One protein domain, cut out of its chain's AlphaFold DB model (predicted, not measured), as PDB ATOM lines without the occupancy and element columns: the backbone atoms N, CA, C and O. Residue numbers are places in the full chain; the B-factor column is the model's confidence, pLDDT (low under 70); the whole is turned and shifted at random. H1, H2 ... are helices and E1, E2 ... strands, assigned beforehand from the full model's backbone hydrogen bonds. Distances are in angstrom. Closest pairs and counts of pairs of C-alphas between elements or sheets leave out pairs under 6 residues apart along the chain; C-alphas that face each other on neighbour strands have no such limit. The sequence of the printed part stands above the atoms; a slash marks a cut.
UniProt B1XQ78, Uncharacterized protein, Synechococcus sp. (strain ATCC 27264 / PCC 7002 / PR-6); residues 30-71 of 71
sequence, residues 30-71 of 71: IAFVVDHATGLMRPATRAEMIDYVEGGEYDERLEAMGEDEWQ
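This is residues 30 to 71 of the 71 residues of an uncharacterized protein of Synechococcus sp. (strain ATCC 27264 / PCC 7002 / PR-6) (UniProt B1XQ78). A small hairpin of two strands, E1 and E2, has a helix, H1, packed beside it on the E1 side, and a second helix, H2, carries on from the far end of H1 at a steep tilt. The hairpin and H1 make one end of the longest axis, while H2 and the residues after it, 66 to 71, make the other. The printed part has 42 residues, with two named strands followed by two named helices in the order E1, E2, H1, H2; the sheet, E1 - E2, is antiparallel and the class is mixed, helices and strands. The whole is only just compact, close to loose, with a radius of gyration of the C-alphas of 10.7 A, and its C-alphas span 30 by 20 by 15 A.

E1, residues 31 to 34, and E2, residues 41 to 44, are antiparallel neighbours and form a hairpin, with 137 degrees between their directions. The C-alphas of Phe 32 and Pro 43 face each other at 4.6 A. N 42 and O 33 are within hydrogen-bond range at 2.9 A, and so are N 44 and O 31 at 2.8 A. H1, residues 46 to 54, has 5 pairs of C-alphas within 8 A with E1; the closest are those of Ala 31 and Met 49, 6.4 A apart. H2, residues 57 to 65, is close to H1 but not clearly touching, with 2 pairs of C-alphas within 8 A; the closest are those of Tyr 52 and Tyr 58, 5.9 A apart. The two helices run the same way at a steep tilt of 57 degrees. H2 and E1 are near each other, with 5 pairs of C-alphas within 10 A, while H2 and E2 are apart. In both H1 and H2, every O i to N i+4 pair is within hydrogen-bond range.

E1 begins at C-alpha 31, at (210.385, 255.364, 225.315), and measures 10.3 A from first to last C-alpha; E2 measures 9.1 A. H1 begins at C-alpha 46, at (206.053, 252.554, 221.374), and measures 12.1 A. H2 measures 12.6 A and ends at C-alpha 65, at (209.204, 275.513, 227.265).

The two C-alphas farthest apart are those of Thr 45 and Gln 71, at 30.7 A. The printed part has no cut and ends at the chain's last residue, 71. The links E2 to H1 and H1 to H2 are tight, and E1 to E2 is short. The mean pLDDT of the printed part is 83.0; residue 30 and residues 67 to 71 are under 70.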
ATOM      1  N   ILE A  30     211.934 250.998 225.209       67.38
ATOM      2  CA  ILE A  30     211.470 251.864 226.308       67.38
ATOM      3  C   ILE A  30     211.611 253.312 225.842       67.38
ATOM      4  O   ILE A  30     212.719 253.850 225.792       67.38
ATOM      5  N   ALA A  31     210.486 253.929 225.504       80.12
ATOM      6  CA  ALA A  31     210.385 255.364 225.315       80.12
ATOM      7  C   ALA A  31     210.014 256.033 226.643       80.12
ATOM      8  O   ALA A  31     209.477 255.398 227.552       80.12
ATOM      9  N   PHE A  32     210.291 257.328 226.755       88.81
ATOM     10  CA  PHE A  32     209.803 258.146 227.858       88.81
ATOM     11  C   PHE A  32     208.999 259.303 227.282       88.81
ATOM     12  O   PHE A  32     209.450 259.959 226.347       88.81
ATOM     13  N   VAL A  33     207.826 259.547 227.858       91.81
ATOM     14  CA  VAL A  33     206.976 260.702 227.544       91.81
ATOM     15  C   VAL A  33     206.800 261.541 228.802       91.81
ATOM     16  O   VAL A  33     206.956 261.032 229.920       91.81
ATOM     17  N   VAL A  34     206.501 262.826 228.636       91.31
ATOM     18  CA  VAL A  34     206.189 263.702 229.765       91.31
ATOM     19  C   VAL A  34     204.713 263.551 230.089       91.31
ATOM     20  O   VAL A  34     203.855 263.741 229.238       91.31
ATOM     21  N   ASP A  35     204.410 263.200 231.329       87.56
ATOM     22  CA  ASP A  35     203.037 263.139 231.807       87.56
ATOM     23  C   ASP A  35     202.466 264.559 231.961       87.56
ATOM     24  O   ASP A  35     203.009 265.371 232.708       87.56
ATOM     25  N   HIS A  36     201.364 264.859 231.270       82.19
ATOM     26  CA  HIS A  36     200.755 266.194 231.264       82.19
ATOM     27  C   HIS A  36     200.273 266.652 232.656       82.19
ATOM     28  O   HIS A  36     200.289 267.843 232.965       82.19
ATOM     29  N   ALA A  37     199.857 265.731 233.534       83.56
ATOM     30  CA  ALA A  37     199.343 266.086 234.857       83.56
ATOM     31  C   ALA A  37     200.457 266.433 235.859       83.56
ATOM     32  O   ALA A  37     200.256 267.259 236.749       83.56
ATOM     33  N   THR A  38     201.618 265.787 235.739       86.88
ATOM     34  CA  THR A  38     202.722 265.890 236.708       86.88
ATOM     35  C   THR A  38     203.947 266.627 236.174       86.88
ATOM     36  O   THR A  38     204.772 267.087 236.962       86.88
ATOM     37  N   GLY A  39     204.101 266.721 234.853       83.88
ATOM     38  CA  GLY A  39     205.297 267.233 234.186       83.88
ATOM     39  C   GLY A  39     206.524 266.320 234.306       83.88
ATOM     40  O   GLY A  39     207.623 266.730 233.928       83.88
ATOM     41  N   LEU A  40     206.374 265.101 234.841       88.12
ATOM     42  CA  LEU A  40     207.468 264.148 235.027       88.12
ATOM     43  C   LEU A  40     207.546 263.153 233.868       88.12
ATOM     44  O   LEU A  40     206.540 262.795 233.260       88.12
ATOM     45  N   MET A  41     208.757 262.668 233.589       89.06
ATOM     46  CA  MET A  41     208.949 261.587 232.627       89.06
ATOM     47  C   MET A  41     208.403 260.273 233.184       89.06
ATOM     48  O   MET A  41     208.747 259.870 234.298       89.06
ATOM     49  N   ARG A  42     207.612 259.575 232.371       89.81
ATOM     50  CA  ARG A  42     207.153 258.210 232.635       89.81
ATOM     51  C   ARG A  42     207.587 257.279 231.503       89.81
ATOM     52  O   ARG A  42     207.672 257.729 230.359       89.81
ATOM     53  N   PRO A  43     207.863 255.997 231.790       89.94
ATOM     54  CA  PRO A  43     208.057 255.017 230.733       89.94
ATOM     55  C   PRO A  43     206.777 254.901 229.895       89.94
ATOM     56  O   PRO A  43     205.665 254.953 230.427       89.94
ATOM     57  N   ALA A  44     206.959 254.744 228.592       87.38
ATOM     58  CA  ALA A  44     205.908 254.615 227.600       87.38
ATOM     59  C   ALA A  44     206.239 253.476 226.640       87.38
ATOM     60  O   ALA A  44     207.397 253.222 226.296       87.38
ATOM     61  N   THR A  45     205.196 252.791 226.199       88.00
ATOM     62  CA  THR A  45     205.269 251.881 225.064       88.00
ATOM     63  C   THR A  45     205.476 252.665 223.769       88.00
ATOM     64  O   THR A  45     205.187 253.858 223.681       88.00
ATOM     65  N   ARG A  46     205.918 251.975 222.717       85.62
ATOM     66  CA  ARG A  46     206.053 252.554 221.374       85.62
ATOM     67  C   ARG A  46     204.765 253.214 220.865       85.62
ATOM     68  O   ARG A  46     204.835 254.252 220.222       85.62
ATOM     69  N   ALA A  47     203.606 252.610 221.133       88.75
ATOM     70  CA  ALA A  47     202.315 253.159 220.719       88.75
ATOM     71  C   ALA A  47     202.010 254.472 221.453       88.75
ATOM     72  O   ALA A  47     201.727 255.470 220.809       88.75
ATOM     73  N   GLU A  48     202.186 254.500 222.777       89.56
ATOM     74  CA  GLU A  48     202.015 255.727 223.567       89.56
ATOM     75  C   GLU A  48     203.004 256.827 223.164       89.56
ATOM     76  O   GLU A  48     202.660 258.002 223.206       89.56
ATOM     77  N   MET A  49     204.229 256.467 222.773       90.19
ATOM     78  CA  MET A  49     205.194 257.432 222.245       90.19
ATOM     79  C   MET A  49     204.717 258.046 220.924       90.19
ATOM     80  O   MET A  49     204.863 259.250 220.734       90.19
ATOM     81  N   ILE A  50     204.172 257.234 220.013       90.88
ATOM     82  CA  ILE A  50     203.625 257.723 218.742       90.88
ATOM     83  C   ILE A  50     202.442 258.646 219.012       90.88
ATOM     84  O   ILE A  50     202.433 259.752 218.493       90.88
ATOM     85  N   ASP A  51     201.513 258.242 219.878       92.62
ATOM     86  CA  ASP A  51     200.360 259.069 220.239       92.62
ATOM     87  C   ASP A  51     200.792 260.394 220.890       92.62
ATOM     88  O   ASP A  51     200.230 261.438 220.586       92.62
ATOM     89  N   TYR A  52     201.830 260.381 221.731       91.06
ATOM     90  CA  TYR A  52     202.380 261.592 222.350       91.06
ATOM     91  C   TYR A  52     202.976 262.572 221.323       91.06
ATOM     92  O   TYR A  52     202.814 263.784 221.455       91.06
ATOM     93  N   VAL A  53     203.661 262.057 220.293       90.62
ATOM     94  CA  VAL A  53     204.277 262.880 219.238       90.62
ATOM     95  C   VAL A  53     203.247 263.327 218.199       90.62
ATOM     96  O   VAL A  53     203.200 264.499 217.852       90.62
ATOM     97  N   GLU A  54     202.420 262.415 217.691       91.94
ATOM     98  CA  GLU A  54     201.461 262.691 216.612       91.94
ATOM     99  C   GLU A  54     200.148 263.311 217.119       91.94
ATOM    100  O   GLU A  54     199.421 263.934 216.347       91.94
ATOM    101  N   GLY A  55     199.837 263.155 218.407       90.00
ATOM    102  CA  GLY A  55     198.648 263.711 219.052       90.00
ATOM    103  C   GLY A  55     198.780 265.173 219.486       90.00
ATOM    104  O   GLY A  55     197.798 265.736 219.961       90.00
ATOM    105  N   GLY A  56     199.960 265.783 219.324       87.75
ATOM    106  CA  GLY A  56     200.220 267.194 219.634       87.75
ATOM    107  C   GLY A  56     200.627 267.485 221.083       87.75
ATOM    108  O   GLY A  56     201.062 268.598 221.365       87.75
ATOM    109  N   GLU A  57     200.579 266.502 221.996       88.62
ATOM    110  CA  GLU A  57     201.030 266.678 223.392       88.62
ATOM    111  C   GLU A  57     202.504 267.115 223.469       88.62
ATOM    112  O   GLU A  57     202.893 267.910 224.328       88.62
ATOM    113  N   TYR A  58     203.336 266.611 222.556       87.62
ATOM    114  CA  TYR A  58     204.731 267.022 222.444       87.62
ATOM    115  C   TYR A  58     204.893 268.478 221.983       87.62
ATOM    116  O   TYR A  58     205.723 269.197 222.538       87.62
ATOM    117  N   ASP A  59     204.092 268.925 221.018       90.12
ATOM    118  CA  ASP A  59     204.172 270.283 220.474       90.12
ATOM    119  C   ASP A  59     203.742 271.317 221.527       90.12
ATOM    120  O   ASP A  59     204.470 272.271 221.798       90.12
ATOM    121  N   GLU A  60     202.638 271.059 222.238       87.81
ATOM    122  CA  GLU A  60     202.194 271.884 223.374       87.81
ATOM    123  C   GLU A  60     203.282 271.997 224.456       87.81
ATOM    124  O   GLU A  60     203.475 273.043 225.089       87.81
ATOM    125  N   ARG A  61     204.034 270.910 224.673       84.56
ATOM    126  CA  ARG A  61     205.142 270.895 225.629       84.56
ATOM    127  C   ARG A  61     206.294 271.790 225.181       84.56
ATOM    128  O   ARG A  61     206.874 272.441 226.059       84.56
ATOM    129  N   LEU A  62     206.634 271.796 223.891       85.31
ATOM    130  CA  LEU A  62     207.683 272.641 223.310       85.31
ATOM    131  C   LEU A  62     207.304 274.123 223.390       85.31
ATOM    132  O   LEU A  62     208.101 274.927 223.883       85.31
ATOM    133  N   GLU A  63     206.061 274.462 223.038       86.00
ATOM    134  CA  GLU A  63     205.515 275.814 223.203       86.00
ATOM    135  C   GLU A  63     205.623 276.278 224.667       86.00
ATOM    136  O   GLU A  63     206.112 277.373 224.955       86.00
ATOM    137  N   ALA A  64     205.259 275.416 225.624       82.88
ATOM    138  CA  ALA A  64     205.342 275.722 227.053       82.88
ATOM    139  C   ALA A  64     206.782 275.880 227.584       82.88
ATOM    140  O   ALA A  64     206.987 276.546 228.602       82.88
ATOM    141  N   MET A  65     207.788 275.271 226.941       80.88
ATOM    142  CA  MET A  65     209.204 275.513 227.265       80.88
ATOM    143  C   MET A  65     209.739 276.819 226.664       80.88
ATOM    144  O   MET A  65     210.827 277.247 227.048       80.88
ATOM    145  N   GLY A  66     208.999 277.449 225.748       72.44
ATOM    146  CA  GLY A  66     209.530 278.516 224.905       72.44
ATOM    147  C   GLY A  66     210.558 278.006 223.889       72.44
ATOM    148  O   GLY A  66     211.370 278.788 223.408       72.44
ATOM    149  N   GLU A  67     210.545 276.706 223.573       61.19
ATOM    150  CA  GLU A  67     211.427 276.076 222.578       61.19
ATOM    151  C   GLU A  67     210.800 276.086 221.170       61.19
ATOM    152  O   GLU A  67     211.044 275.190 220.370       61.19
ATOM    153  N   ASP A  68     210.018 277.122 220.855       55.12
ATOM    154  CA  ASP A  68     209.410 277.347 219.534       55.12
ATOM    155  C   ASP A  68     210.066 278.543 218.799       55.12
ATOM    156  O   ASP A  68     209.444 279.271 218.030       55.12
ATOM    157  N   GLU A  69     211.359 278.783 219.060       52.78
ATOM    158  CA  GLU A  69     212.196 279.781 218.364       52.78
ATOM    159  C   GLU A  69     213.224 279.124 217.418       52.78
ATOM    160  O   GLU A  69     214.392 279.509 217.365       52.78
ATOM    161  N   TRP A  70     212.797 278.130 216.636       59.38
ATOM    162  CA  TRP A  70     213.543 277.681 215.451       59.38
ATOM    163  C   TRP A  70     212.638 277.663 214.208       59.38
ATOM    164  O   TRP A  70     212.433 276.618 213.589       59.38
ATOM    165  N   GLN A  71     212.113 278.839 213.842       44.66
ATOM    166  CA  GLN A  71     211.683 279.154 212.469       44.66
ATOM    167  C   GLN A  71     212.738 280.002 211.757       44.66
ATOM    168  O   GLN A  71     213.269 280.943 212.390       44.66
TER     169      GLN A  71